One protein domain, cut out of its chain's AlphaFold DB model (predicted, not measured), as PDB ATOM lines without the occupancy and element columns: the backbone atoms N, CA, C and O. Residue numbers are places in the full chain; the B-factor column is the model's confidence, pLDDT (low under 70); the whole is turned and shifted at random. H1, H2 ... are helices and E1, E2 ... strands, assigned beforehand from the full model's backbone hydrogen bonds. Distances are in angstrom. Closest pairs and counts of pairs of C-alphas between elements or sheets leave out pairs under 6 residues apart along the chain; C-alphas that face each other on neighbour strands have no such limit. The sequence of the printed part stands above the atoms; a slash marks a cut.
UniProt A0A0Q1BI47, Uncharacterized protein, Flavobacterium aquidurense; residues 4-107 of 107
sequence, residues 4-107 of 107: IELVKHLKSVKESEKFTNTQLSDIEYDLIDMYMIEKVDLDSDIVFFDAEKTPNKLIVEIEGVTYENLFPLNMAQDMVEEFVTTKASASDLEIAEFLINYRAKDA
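AT A GLANCE: This is residues 4 to 107 of the 107 residues of an uncharacterized protein of Flavobacterium aquidurense (UniProt A0A0Q1BI47). A strongly twisted sheet of four strands makes one half of the model, and four helices gather crossed in the other half. H3 runs on from E4 away from the sheet, H4 folds back from H3's far end toward E4, and H1 and H2 complete the helical half. The printed part has 104 residues, mixed helices and strands, in the order H1 H2 E1 E2 E3 E4 H3 H4; the sheet E2 E1 E4 E3 is antiparallel. It is compact, radius of gyration of the C-alphas 13.3 A, spanning 40 by 29 by 20 A.

IN THESE COORDINATES: Find C-alpha 4 at (29.085, 19.774, 86.503), where H1, residues 4 to 9, begins. Next come H2, 13 to 23, E1, 32 to 37, E2, 46 to 50, and E3, 59 to 62. E4, 65 to 72, is 19.9 A long; H3, 73 to 86, 20.0 A; H4, 92 to 106, 21.3 A, ending at (19.567, 37.437, 89.237).

HOW THE PARTS SIT: Look first at inner strand E1: N 35 and O 47 of E2, its hairpin partner, are 2.9 A apart, and N 36 and O 68 of E4 2.8 A, within hydrogen-bond range. In hairpin E3 and E4, N 67 and O 60 are 2.8 A apart. H3 is on the sheet, height 9.6 A, over none of its strands; the closest C-alphas of E1 and H3 are Ile 32 and Leu 73, 5.6 A. H4 only grazes the sheet with residues 99 to 104. H4 touches H3 with residues 95 to 99 alone, closest C-alphas Val 80 and Ile 95, 6.8 A, at a steep tilt of 61 degrees, opposite ways. H4 touches H1 with residues 92 to 96 alone, closest C-alphas Ile 4 and Ala 96, 5.4 A. H2 only just touches H3, with 3 pairs of C-alphas within 8 A, closest Val 13 and Gln 77, 6.9 A; H1 and H2 touch only at the corner, and only just, with 3 pairs, closest His 9 and Ser 16, 5.0 A. Every O i to N i+4 pair is within range in H2, H3 and H4; H1 has 0 of 2, but 2 of 3 O i to N i+3 pairs.

THE WHOLE: The C-alphas farthest apart are Glu 63 and Ala 88, 40.9 A. The printed part has no cut and no long link; only residue 107 has pLDDT under 70.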
ATOM      1  N   ILE A   4      29.574  20.966  87.204       96.31
ATOM      2  CA  ILE A   4      29.085  19.774  86.503       96.31
ATOM      3  C   ILE A   4      29.277  18.480  87.312       96.31
ATOM      4  O   ILE A   4      28.502  17.534  87.180       96.31
ATOM      5  N   GLU A   5      30.301  18.418  88.165       95.75
ATOM      6  CA  GLU A   5      30.535  17.275  89.049       95.75
ATOM      7  C   GLU A   5      29.579  17.312  90.238       95.75
ATOM      8  O   GLU A   5      29.000  16.282  90.586       95.75
ATOM      9  N   LEU A   6      29.374  18.501  90.816       96.69
ATOM     10  CA  LEU A   6      28.480  18.713  91.950       96.69
ATOM     11  C   LEU A   6      27.020  18.408  91.604       96.69
ATOM     12  O   LEU A   6      26.338  17.768  92.397       96.69
ATOM     13  N   VAL A   7      26.555  18.796  90.413       96.62
ATOM     14  CA  VAL A   7      25.168  18.598  89.949       96.62
ATOM     15  C   VAL A   7      24.679  17.160  90.134       96.62
ATOM     16  O   VAL A   7      23.512  16.941  90.451       96.62
ATOM     17  N   LYS A   8      25.560  16.166  89.996       94.38
ATOM     18  CA  LYS A   8      25.226  14.746  90.189       94.38
ATOM     19  C   LYS A   8      24.720  14.432  91.594       94.38
ATOM     20  O   LYS A   8      23.995  13.463  91.757       94.38
ATOM     21  N   HIS A   9      25.118  15.227  92.579       96.38
ATOM     22  CA  HIS A   9      24.723  15.093  93.974       96.38
ATOM     23  C   HIS A   9      23.489  15.928  94.321       96.38
ATOM     24  O   HIS A   9      22.886  15.698  95.357       96.38
ATOM     25  N   LEU A  10      23.084  16.862  93.458       96.75
ATOM     26  CA  LEU A  10      21.976  17.788  93.713       96.75
ATOM     27  C   LEU A  10      20.640  17.312  93.126       96.75
ATOM     28  O   LEU A  10      19.639  18.010  93.220       96.75
ATOM     29  N   LYS A  11      20.598  16.126  92.508       94.69
ATOM     30  CA  LYS A  11      19.393  15.606  91.834       94.69
ATOM     31  C   LYS A  11      18.288  15.170  92.790       94.69
ATOM     32  O   LYS A  11      17.170  14.926  92.347       94.69
ATOM     33  N   SER A  12      18.599  15.038  94.076       93.81
ATOM     34  CA  SER A  12      17.625  14.818  95.139       93.81
ATOM     35  C   SER A  12      18.197  15.265  96.479       93.81
ATOM     36  O   SER A  12      19.408  15.161  96.698       93.81
ATOM     37  N   VAL A  13      17.318  15.644  97.411       94.12
ATOM     38  CA  VAL A  13      17.677  15.947  98.810       94.12
ATOM     39  C   VAL A  13      18.575  14.854  99.398       94.12
ATOM     40  O   VAL A  13      19.644  15.130  99.933       94.12
ATOM     41  N   LYS A  14      18.199  13.582  99.219       94.50
ATOM     42  CA  LYS A  14      18.928  12.433  99.776       94.50
ATOM     43  C   LYS A  14      20.364  12.319  99.254       94.50
ATOM     44  O   LYS A  14      21.261  11.919  99.996       94.50
ATOM     45  N   GLU A  15      20.590  12.577  97.967       94.94
ATOM     46  CA  GLU A  15      21.941  12.542  97.391       94.94
ATOM     47  C   GLU A  15      22.778  13.731  97.861       94.94
ATOM     48  O   GLU A  15      23.967  13.553  98.145       94.94
ATOM     49  N   SER A  16      22.136  14.887  98.023       95.56
ATOM     50  CA  SER A  16      22.765  16.123  98.476       95.56
ATOM     51  C   SER A  16      23.200  15.998  99.934       95.56
ATOM     52  O   SER A  16      24.382  16.139 100.239       95.56
ATOM     53  N   GLU A  17      22.301  15.563 100.821       93.88
ATOM     54  CA  GLU A  17      22.607  15.263 102.223       93.88
ATOM     55  C   GLU A  17      23.706  14.204 102.362       93.88
ATOM     56  O   GLU A  17      24.565  14.281 103.240       93.88
ATOM     57  N   LYS A  18      23.711  13.175 101.507       95.25
ATOM     58  CA  LYS A  18      24.774  12.163 101.535       95.25
ATOM     59  C   LYS A  18      26.129  12.777 101.179       95.25
ATOM     60  O   LYS A  18      27.135  12.431 101.803       95.25
ATOM     61  N   PHE A  19      26.165  13.639 100.166       95.62
ATOM     62  CA  PHE A  19      27.375  14.345  99.761       95.62
ATOM     63  C   PHE A  19      27.880  15.255 100.886       95.62
ATOM     64  O   PHE A  19      29.041  15.126 101.275       95.62
ATOM     65  N   THR A  20      27.015  16.087 101.470       94.75
ATOM     66  CA  THR A  20      27.405  17.023 102.535       94.75
ATOM     67  C   THR A  20      27.864  16.306 103.794       94.75
ATOM     68  O   THR A  20      28.937  16.609 104.295       94.75
ATOM     69  N   ASN A  21      27.163  15.263 104.240       93.62
ATOM     70  CA  ASN A  21      27.590  14.472 105.398       93.62
ATOM     71  C   ASN A  21      28.954  13.786 105.194       93.62
ATOM     72  O   ASN A  21      29.618  13.435 106.166       93.62
ATOM     73  N   THR A  22      29.369  13.565 103.942       94.00
ATOM     74  CA  THR A  22      30.656  12.927 103.627       94.00
ATOM     75  C   THR A  22      31.780  13.943 103.425       94.00
ATOM     76  O   THR A  22      32.914  13.670 103.807       94.00
ATOM     77  N   GLN A  23      31.498  15.076 102.777       93.00
ATOM     78  CA  GLN A  23      32.513  16.039 102.323       93.00
ATOM     79  C   GLN A  23      32.558  17.320 103.163       93.00
ATOM     80  O   GLN A  23      33.575  18.004 103.168       93.00
ATOM     81  N   LEU A  24      31.464  17.651 103.849       93.56
ATOM     82  CA  LEU A  24      31.210  18.927 104.525       93.56
ATOM     83  C   LEU A  24      30.596  18.690 105.917       93.56
ATOM     84  O   LEU A  24      29.716  19.427 106.342       93.56
ATOM     85  N   SER A  25      31.044  17.646 106.626       91.50
ATOM     86  CA  SER A  25      30.435  17.178 107.885       91.50
ATOM     87  C   SER A  25      30.416  18.205 109.021       91.50
ATOM     88  O   SER A  25      29.703  18.011 110.001       91.50
ATOM     89  N   ASP A  26      31.210  19.267 108.902       94.00
ATOM     90  CA  ASP A  26      31.352  20.315 109.913       94.00
ATOM     91  C   ASP A  26      30.400  21.506 109.689       94.00
ATOM     92  O   ASP A  26      30.440  22.467 110.460       94.00
ATOM     93  N   ILE A  27      29.573  21.470 108.636       94.50
ATOM     94  CA  ILE A  27      28.631  22.535 108.268       94.50
ATOM     95  C   ILE A  27      27.230  21.929 108.129       94.50
ATOM     96  O   ILE A  27      27.046  20.914 107.454       94.50
ATOM     97  N   GLU A  28      26.230  22.542 108.762       93.56
ATOM     98  CA  GLU A  28      24.838  22.113 108.601       93.56
ATOM     99  C   GLU A  28      24.362  22.360 107.166       93.56
ATOM    100  O   GLU A  28      24.717  23.365 106.558       93.56
ATOM    101  N   TYR A  29      23.529  21.462 106.630       91.75
ATOM    102  CA  TYR A  29      23.087  21.498 105.230       91.75
ATOM    103  C   TYR A  29      22.526  22.863 104.796       91.75
ATOM    104  O   TYR A  29      22.882  23.371 103.734       91.75
ATOM    105  N   ASP A  30      21.706  23.472 105.653       91.06
ATOM    106  CA  ASP A  30      21.054  24.762 105.404       91.06
ATOM    107  C   ASP A  30      21.988  25.973 105.562       91.06
ATOM    108  O   ASP A  30      21.602  27.093 105.232       91.06
ATOM    109  N   LEU A  31      23.213  25.760 106.051       95.50
ATOM    110  CA  LEU A  31      24.234  26.790 106.254       95.50
ATOM    111  C   LEU A  31      25.366  26.708 105.223       95.50
ATOM    112  O   LEU A  31      26.358  27.422 105.348       95.50
ATOM    113  N   ILE A  32      25.257  25.843 104.213       96.62
ATOM    114  CA  ILE A  32      26.281  25.720 103.173       96.62
ATOM    115  C   ILE A  32      25.990  26.713 102.049       96.62
ATOM    116  O   ILE A  32      25.064  26.520 101.262       96.62
ATOM    117  N   ASP A  33      26.849  27.717 101.907       96.25
ATOM    118  CA  ASP A  33      26.901  28.560 100.718       96.25
ATOM    119  C   ASP A  33      27.912  28.022  99.705       96.25
ATOM    120  O   ASP A  33      29.030  27.624 100.049       96.25
ATOM    121  N   MET A  34      27.547  28.075  98.427       96.81
ATOM    122  CA  MET A  34      28.433  27.732  97.320       96.81
ATOM    123  C   MET A  34      29.000  28.989  96.674       96.81
ATOM    124  O   MET A  34      28.265  29.886  96.254       96.81
ATOM    125  N   TYR A  35      30.314  29.008  96.514       96.88
ATOM    126  CA  TYR A  35      31.040  30.057  95.820       96.88
ATOM    127  C   TYR A  35      31.886  29.470  94.698       96.88
ATOM    128  O   TYR A  35      32.277  28.304  94.743       96.88
ATOM    129  N   MET A  36      32.200  30.293  93.705       97.12
ATOM    130  CA  MET A  36      33.134  29.969  92.638       97.12
ATOM    131  C   MET A  36      34.386  30.830  92.740       97.12
ATOM    132  O   MET A  36      34.305  32.023  93.036       97.12
ATOM    133  N   ILE A  37      35.547  30.216  92.513       97.56
ATOM    134  CA  ILE A  37      36.835  30.919  92.509       97.56
ATOM    135  C   ILE A  37      36.854  31.934  91.360       97.56
ATOM    136  O   ILE A  37      36.540  31.587  90.224       97.56
ATOM    137  N   GLU A  38      37.255  33.166  91.674       95.69
ATOM    138  CA  GLU A  38      37.339  34.351  90.809       95.69
ATOM    139  C   GLU A  38      36.006  34.848  90.240       95.69
ATOM    140  O   GLU A  38      35.678  36.019  90.422       95.69
ATOM    141  N   LYS A  39      35.258  33.987  89.547       94.88
ATOM    142  CA  LYS A  39      34.009  34.334  88.863       94.88
ATOM    143  C   LYS A  39      33.046  33.153  88.765       94.88
ATOM    144  O   LYS A  39      33.477  31.997  88.718       94.88
ATOM    145  N   VAL A  40      31.756  33.445  88.634       95.69
ATOM    146  CA  VAL A  40      30.719  32.458  88.301       95.69
ATOM    147  C   VAL A  40      30.861  32.018  86.837       95.69
ATOM    148  O   VAL A  40      30.464  32.720  85.909       95.69
ATOM    149  N   ASP A  41      31.464  30.846  86.628       95.44
ATOM    150  CA  ASP A  41      31.764  30.268  85.314       95.44
ATOM    151  C   ASP A  41      31.850  28.730  85.413       95.44
ATOM    152  O   ASP A  41      32.162  28.185  86.473       95.44
ATOM    153  N   LEU A  42      31.584  28.009  84.321       95.00
ATOM    154  CA  LEU A  42      31.668  26.541  84.292       95.00
ATOM    155  C   LEU A  42      33.095  26.022  84.507       95.00
ATOM    156  O   LEU A  42      33.276  24.930  85.052       95.00
ATOM    157  N   ASP A  43      34.089  26.807  84.092       95.75
ATOM    158  CA  ASP A  43      35.501  26.482  84.255       95.75
ATOM    159  C   ASP A  43      36.022  26.829  85.655       95.75
ATOM    160  O   ASP A  43      37.143  26.442  86.000       95.75
ATOM    161  N   SER A  44      35.234  27.511  86.489       97.06
ATOM    162  CA  SER A  44      35.601  27.846  87.865       97.06
ATOM    163  C   SER A  44      35.394  26.662  88.811       97.06
ATOM    164  O   SER A  44      34.521  25.810  88.632       97.06
ATOM    165  N   ASP A  45      36.249  26.559  89.825       97.69
ATOM    166  CA  ASP A  45      36.073  25.582  90.899       97.69
ATOM    167  C   ASP A  45      35.090  26.091  91.952       97.69
ATOM    168  O   ASP A  45      35.099  27.271  92.298       97.69
ATOM    169  N   ILE A  46      34.274  25.175  92.473       96.88
ATOM    170  CA  ILE A  46      33.371  25.426  93.594       96.88
ATOM    171  C   ILE A  46      34.106  25.247  94.914       96.88
ATOM    172  O   ILE A  46      34.839  24.268  95.107       96.88
ATOM    173  N   VAL A  47      33.827  26.171  95.826       96.19
ATOM    174  CA  VAL A  47      34.190  26.128  97.238       96.19
ATOM    175  C   VAL A  47      32.923  26.291  98.071       96.19
ATOM    176  O   VAL A  47      32.009  27.025  97.697       96.19
ATOM    177  N   PHE A  48      32.870  25.578  99.189       96.19
ATOM    178  CA  PHE A  48      31.760  25.628 100.128       96.19
ATOM    179  C   PHE A  48      32.182  26.412 101.356       96.19
ATOM    180  O   PHE A  48      33.263  26.175 101.901       96.19
ATOM    181  N   PHE A  49      31.320  27.314 101.797       95.50
ATOM    182  CA  PHE A  49      31.535  28.070 103.012       95.50
ATOM    183  C   PHE A  49      30.345  27.945 103.951       95.50
ATOM    184  O   PHE A  49      29.207  27.765 103.531       95.50
ATOM    185  N   ASP A  50      30.641  28.050 105.240       95.50
ATOM    186  CA  ASP A  50      29.640  28.167 106.288       95.50
ATOM    187  C   ASP A  50      29.094  29.602 106.276       95.50
ATOM    188  O   ASP A  50      29.844  30.565 106.492       95.50
ATOM    189  N   ALA A  51      27.803  29.741 105.985       93.44
ATOM    190  CA  ALA A  51      27.100  31.011 105.864       93.44
ATOM    191  C   ALA A  51      27.097  31.812 107.179       93.44
ATOM    192  O   ALA A  51      27.026  33.040 107.145       93.44
ATOM    193  N   GLU A  52      27.247  31.166 108.343       93.31
ATOM    194  CA  GLU A  52      27.378  31.876 109.624       93.31
ATOM    195  C   GLU A  52      28.768  32.492 109.812       93.31
ATOM    196  O   GLU A  52      28.934  33.487 110.523       93.31
ATOM    197  N   LYS A  53      29.785  31.902 109.178       91.50
ATOM    198  CA  LYS A  53      31.187  32.326 109.296       91.50
ATOM    199  C   LYS A  53      31.633  33.239 108.159       91.50
ATOM    200  O   LYS A  53      32.704  33.843 108.248       91.50
ATOM    201  N   THR A  54      30.832  33.349 107.103       89.81
ATOM    202  CA  THR A  54      31.200  34.042 105.867       89.81
ATOM    203  C   THR A  54      30.436  35.354 105.746       89.81
ATOM    204  O   THR A  54      29.256  35.418 106.084       89.81
ATOM    205  N   PRO A  55      31.072  36.443 105.273       85.06
ATOM    206  CA  PRO A  55      30.341  37.669 104.995       85.06
ATOM    207  C   PRO A  55      29.229  37.390 103.983       85.06
ATOM    208  O   PRO A  55      29.514  36.918 102.889       85.06
ATOM    209  N   ASN A  56      27.987  37.736 104.324       84.06
ATOM    210  CA  ASN A  56      26.847  37.647 103.410       84.06
ATOM    211  C   ASN A  56      26.981  38.692 102.283       84.06
ATOM    212  O   ASN A  56      26.418  39.788 102.347       84.06
ATOM    213  N   LYS A  57      27.835  38.397 101.300       89.00
ATOM    214  CA  LYS A  57      28.188  39.262 100.174       89.00
ATOM    215  C   LYS A  57      28.252  38.442  98.894       89.00
ATOM    216  O   LYS A  57      28.737  37.319  98.894       89.00
ATOM    217  N   LEU A  58      27.866  39.075  97.787       91.19
ATOM    218  CA  LEU A  58      27.996  38.489  96.452       91.19
ATOM    219  C   LEU A  58      29.452  38.145  96.112       91.19
ATOM    220  O   LEU A  58      29.707  37.139  95.469       91.19
ATOM    221  N   ILE A  59      30.399  38.974  96.550       94.88
ATOM    222  CA  ILE A  59      31.829  38.758  96.340       94.88
ATOM    223  C   ILE A  59      32.537  38.863  97.688       94.88
ATOM    224  O   ILE A  59      32.356  39.843  98.423       94.88
ATOM    225  N   VAL A  60      33.363  37.867  97.994       95.19
ATOM    226  CA  VAL A  60      34.243  37.849  99.165       95.19
ATOM    227  C   VAL A  60      35.690  37.664  98.730       95.19
ATOM    228  O   VAL A  60      35.975  37.078  97.691       95.19
ATOM    229  N   GLU A  61      36.616  38.177  99.533       95.75
ATOM    230  CA  GLU A  61      38.047  37.954  99.354       95.75
ATOM    231  C   GLU A  61      38.587  37.301 100.624       95.75
ATOM    232  O   GLU A  61      38.406  37.830 101.724       95.75
ATOM    233  N   ILE A  62      39.218  36.140 100.473       92.44
ATOM    234  CA  ILE A  62      39.813  35.376 101.570       92.44
ATOM    235  C   ILE A  62      41.231  35.022 101.133       92.44
ATOM    236  O   ILE A  62      41.425  34.414 100.085       92.44
ATOM    237  N   GLU A  63      42.221  35.455 101.917       92.38
ATOM    238  CA  GLU A  63      43.650  35.225 101.640       92.38
ATOM    239  C   GLU A  63      44.114  35.712 100.247       92.38
ATOM    240  O   GLU A  63      45.007  35.133  99.635       92.38
ATOM    241  N   GLY A  64      43.520  36.800  99.742       94.62
ATOM    242  CA  GLY A  64      43.849  37.368  98.428       94.62
ATOM    243  C   GLY A  64      43.228  36.628  97.239       94.62
ATOM    244  O   GLY A  64      43.521  36.971  96.095       94.62
ATOM    245  N   VAL A  65      42.374  35.632  97.491       96.56
ATOM    246  CA  VAL A  65      41.572  34.954  96.467       96.56
ATOM    247  C   VAL A  65      40.152  35.498  96.518       96.56
ATOM    248  O   VAL A  65      39.539  35.570  97.585       96.56
ATOM    249  N   THR A  66      39.630  35.892  95.360       97.06
ATOM    250  CA  THR A  66      38.244  36.334  95.209       97.06
ATOM    251  C   THR A  66      37.331  35.139  94.986       97.06
ATOM    252  O   THR A  66      37.659  34.228  94.229       97.06
ATOM    253  N   TYR A  67      36.167  35.172  95.620       97.50
ATOM    254  CA  TYR A  67      35.119  34.179  95.472       97.50
ATOM    255  C   TYR A  67      33.804  34.888  95.182       97.50
ATOM    256  O   TYR A  67      33.421  35.816  95.900       97.50
ATOM    257  N   GLU A  68      33.102  34.432  94.155       96.44
ATOM    258  CA  GLU A  68      31.789  34.946  93.784       96.44
ATOM    259  C   GLU A  68      30.709  33.944  94.201       96.44
ATOM    260  O   GLU A  68      30.801  32.748  93.916       96.44
ATOM    261  N   ASN A  69      29.705  34.421  94.933       95.31
ATOM    262  CA  ASN A  69      28.619  33.606  95.449       95.31
ATOM    263  C   ASN A  69      27.755  33.108  94.291       95.31
ATOM    264  O   ASN A  69      27.219  33.906  93.513       95.31
ATOM    265  N   LEU A  70      27.579  31.792  94.226       95.50
ATOM    266  CA  LEU A  70      26.654  31.152  93.309       95.50
ATOM    267  C   LEU A  70      25.257  31.114  93.945       95.50
ATOM    268  O   LEU A  70      24.419  31.925  93.565       95.50
ATOM    269  N   PHE A  71      25.036  30.229  94.925       93.75
ATOM    270  CA  PHE A  71      23.783  30.083  95.686       93.75
ATOM    271  C   PHE A  71      24.042  29.386  97.033       93.75
ATOM    272  O   PHE A  71      25.035  28.659  97.151       93.75
ATOM    273  N   PRO A  72      23.114  29.483  98.001       95.44
ATOM    274  CA  PRO A  72      22.969  28.467  99.040       95.44
ATOM    275  C   PRO A  72      22.791  27.069  98.427       95.44
ATOM    276  O   PRO A  72      22.143  26.908  97.386       95.44
ATOM    277  N   LEU A  73      23.367  26.043  99.057       96.50
ATOM    278  CA  LEU A  73      23.343  24.671  98.543       96.50
ATOM    279  C   LEU A  73      21.916  24.124  98.427       96.50
ATOM    280  O   LEU A  73      21.583  23.505  97.417       96.50
ATOM    281  N   ASN A  74      21.081  24.363  99.439       95.38
ATOM    282  CA  ASN A  74      19.688  23.921  99.452       95.38
ATOM    283  C   ASN A  74      18.887  24.530  98.289       95.38
ATOM    284  O   ASN A  74      18.216  23.801  97.567       95.38
ATOM    285  N   MET A  75      19.062  25.825  98.017       95.69
ATOM    286  CA  MET A  75      18.439  26.498  96.877       95.69
ATOM    287  C   MET A  75      18.870  25.871  95.548       95.69
ATOM    288  O   MET A  75      18.032  25.589  94.693       95.69
ATOM    289  N   ALA A  76      20.168  25.629  95.357       96.62
ATOM    290  CA  ALA A  76      20.633  24.987  94.134       96.62
ATOM    291  C   ALA A  76      20.110  23.554  94.000       96.62
ATOM    292  O   ALA A  76      19.780  23.131  92.896       96.62
ATOM    293  N   GLN A  77      20.005  22.814  95.102       97.50
ATOM    294  CA  GLN A  77      19.428  21.477  95.100       97.50
ATOM    295  C   GLN A  77      17.953  21.494  94.690       97.50
ATOM    296  O   GLN A  77      17.580  20.721  93.807       97.50
ATOM    297  N   ASP A  78      17.149  22.395  95.254       96.56
ATOM    298  CA  ASP A  78      15.739  22.567  94.885       96.56
ATOM    299  C   ASP A  78      15.597  22.881  93.388       96.56
ATOM    300  O   ASP A  78      14.823  22.245  92.668       96.56
ATOM    301  N   MET A  79      16.413  23.813  92.884       96.31
ATOM    302  CA  MET A  79      16.435  24.190  91.469       96.31
ATOM    303  C   MET A  79      16.808  23.018  90.554       96.31
ATOM    304  O   MET A  79      16.222  22.851  89.482       96.31
ATOM    305  N   VAL A  80      17.796  22.209  90.947       97.00
ATOM    306  CA  VAL A  80      18.215  21.035  90.174       97.00
ATOM    307  C   VAL A  80      17.123  19.970  90.181       97.00
ATOM    308  O   VAL A  80      16.820  19.423  89.120       97.00
ATOM    309  N   GLU A  81      16.514  19.692  91.334       95.56
ATOM    310  CA  GLU A  81      15.429  18.716  91.477       95.56
ATOM    311  C   GLU A  81      14.204  19.095  90.630       95.56
ATOM    312  O   GLU A  81      13.659  18.259  89.896       95.56
ATOM    313  N   GLU A  82      13.813  20.371  90.633       95.19
ATOM    314  CA  GLU A  82      12.741  20.882  89.773       95.19
ATOM    315  C   GLU A  82      13.100  20.753  88.283       95.19
ATOM    316  O   GLU A  82      12.283  20.307  87.462       95.19
ATOM    317  N   PHE A  83      14.342  21.088  87.920       95.06
ATOM    318  CA  PHE A  83      14.808  21.030  86.538       95.06
ATOM    319  C   PHE A  83      14.798  19.601  85.991       95.06
ATOM    320  O   PHE A  83      14.290  19.371  84.891       95.06
ATOM    321  N   VAL A  84      15.304  18.621  86.749       94.50
ATOM    322  CA  VAL A  84      15.302  17.211  86.318       94.50
ATOM    323  C   VAL A  84      13.900  16.610  86.319       94.50
ATOM    324  O   VAL A  84      13.605  15.767  85.474       94.50
ATOM    325  N   THR A  85      13.008  17.075  87.196       92.88
ATOM    326  CA  THR A  85      11.594  16.670  87.183       92.88
ATOM    327  C   THR A  85      10.896  17.155  85.912       92.88
ATOM    328  O   THR A  85      10.128  16.416  85.295       92.88
ATOM    329  N   THR A  86      11.202  18.378  85.471       92.62
ATOM    330  CA  THR A  86      10.626  18.976  84.257       92.62
ATOM    331  C   THR A  86      11.279  18.445  82.976       92.62
ATOM    332  O   THR A  86      10.619  18.281  81.948       92.62
ATOM    333  N   LYS A  87      12.582  18.147  83.026       92.62
ATOM    334  CA  LYS A  87      13.391  17.674  81.900       92.62
ATOM    335  C   LYS A  87      14.216  16.453  82.314       92.62
ATOM    336  O   LYS A  87      15.429  16.529  82.487       92.62
ATOM    337  N   ALA A  88      13.562  15.295  82.388       86.56
ATOM    338  CA  ALA A  88      14.171  14.041  82.850       86.56
ATOM    339  C   ALA A  88      15.419  13.587  82.064       86.56
ATOM    340  O   ALA A  88      16.236  12.833  82.587       86.56
ATOM    341  N   SER A  89      15.581  14.027  80.811       91.56
ATOM    342  CA  SER A  89      16.746  13.711  79.975       91.56
ATOM    343  C   SER A  89      17.827  14.798  79.981       91.56
ATOM    344  O   SER A  89      18.664  14.810  79.080       91.56
ATOM    345  N   ALA A  90      17.781  15.744  80.921       94.06
ATOM    346  CA  ALA A  90      18.807  16.766  81.062       94.06
ATOM    347  C   ALA A  90      20.166  16.148  81.415       94.06
ATOM    348  O   ALA A  90      20.288  15.328  82.327       94.06
ATOM    349  N   SER A  91      21.196  16.568  80.692       96.38
ATOM    350  CA  SER A  91      22.584  16.275  81.027       96.38
ATOM    351  C   SER A  91      23.070  17.138  82.194       96.38
ATOM    352  O   SER A  91      22.562  18.232  82.435       96.38
ATOM    353  N   ASP A  92      24.108  16.671  82.891       96.50
ATOM    354  CA  ASP A  92      24.717  17.430  83.992       96.50
ATOM    355  C   ASP A  92      25.260  18.792  83.518       96.50
ATOM    356  O   ASP A  92      25.219  19.765  84.267       96.50
ATOM    357  N   LEU A  93      25.727  18.869  82.264       96.88
ATOM    358  CA  LEU A  93      26.177  20.115  81.644       96.88
ATOM    359  C   LEU A  93      25.026  21.112  81.487       96.88
ATOM    360  O   LEU A  93      25.166  22.256  81.897       96.88
ATOM    361  N   GLU A  94      23.880  20.676  80.957       97.19
ATOM    362  CA  GLU A  94      22.711  21.551  80.784       97.19
ATOM    363  C   GLU A  94      22.196  22.093  82.122       97.19
ATOM    364  O   GLU A  94      21.751  23.236  82.201       97.19
ATOM    365  N   ILE A  95      22.261  21.285  83.182       97.50
ATOM    366  CA  ILE A  95      21.870  21.710  84.529       97.50
ATOM    367  C   ILE A  95      22.879  22.725  85.087       97.50
ATOM    368  O   ILE A  95      22.481  23.747  85.646       97.50
ATOM    369  N   ALA A  96      24.182  22.482  84.919       97.56
ATOM    370  CA  ALA A  96      25.217  23.425  85.337       97.56
ATOM    371  C   ALA A  96      25.083  24.766  84.592       97.56
ATOM    372  O   ALA A  96      25.094  25.825  85.215       97.56
ATOM    373  N   GLU A  97      24.874  24.727  83.273       97.25
ATOM    374  CA  GLU A  97      24.588  25.907  82.452       97.25
ATOM    375  C   GLU A  97      23.327  26.634  82.921       97.25
ATOM    376  O   GLU A  97      23.303  27.863  82.959       97.25
ATOM    377  N   PHE A  98      22.275  25.903  83.291       96.38
ATOM    378  CA  PHE A  98      21.056  26.491  83.836       96.38
ATOM    379  C   PHE A  98      21.328  27.284  85.122       96.38
ATOM    380  O   PHE A  98      20.906  28.435  85.206       96.38
ATOM    381  N   LEU A  99      22.075  26.719  86.075       97.19
ATOM    382  CA  LEU A  99      22.418  27.392  87.334       97.19
ATOM    383  C   LEU A  99      23.252  28.663  87.100       97.19
ATOM    384  O   LEU A  99      22.918  29.719  87.636       97.19
ATOM    385  N   ILE A 100      24.285  28.590  86.253       96.25
ATOM    386  CA  ILE A 100      25.115  29.754  85.887       96.25
ATOM    387  C   ILE A 100      24.263  30.844  85.226       96.25
ATOM    388  O   ILE A 100      24.319  32.011  85.614       96.25
ATOM    389  N   ASN A 101      23.427  30.469  84.253       95.44
ATOM    390  CA  ASN A 101      22.568  31.411  83.538       95.44
ATOM    391  C   ASN A 101      21.478  32.015  84.425       95.44
ATOM    392  O   ASN A 101      21.047  33.138  84.172       95.44
ATOM    393  N   TYR A 102      20.994  31.271  85.420       95.00
ATOM    394  CA  TYR A 102      20.067  31.799  86.411       95.00
ATOM    395  C   TYR A 102      20.765  32.864  87.256       95.00
ATOM    396  O   TYR A 102      20.266  33.983  87.347       95.00
ATOM    397  N   ARG A 103      21.960  32.561  87.782       93.31
ATOM    398  CA  ARG A 103      22.724  33.502  88.608       93.31
ATOM    399  C   ARG A 103      23.046  34.793  87.864       93.31
ATOM    400  O   ARG A 103      22.829  35.871  88.398       93.31
ATOM    401  N   ALA A 104      23.477  34.684  86.611       89.44
ATOM    402  CA  ALA A 104      23.800  35.834  85.769       89.44
ATOM    403  C   ALA A 104      22.596  36.745  85.444       89.44
ATOM    404  O   ALA A 104      22.794  37.857  84.964       89.44
ATOM    405  N   LYS A 105      21.356  36.271  85.637       90.81
ATOM    406  CA  LYS A 105      20.127  37.067  85.457       90.81
ATOM    407  C   LYS A 105      19.580  37.638  86.763       90.81
ATOM    408  O   LYS A 105      18.760  38.550  86.707       90.81
ATOM    409  N   ASP A 106      19.955  37.034  87.885       81.31
ATOM    410  CA  ASP A 106      19.567  37.437  89.237       81.31
ATOM    411  C   ASP A 106      20.506  38.519  89.806       81.31
ATOM    412  O   ASP A 106      20.057  39.385  90.555       81.31
ATOM    413  N   ALA A 107      21.788  38.482  89.413       61.41
ATOM    414  CA  ALA A 107      22.808  39.495  89.716       61.41
ATOM    415  C   ALA A 107      22.611  40.801  88.923       61.41
ATOM    416  O   ALA A 107      22.852  41.880  89.515       61.41
TER     417      ALA A 107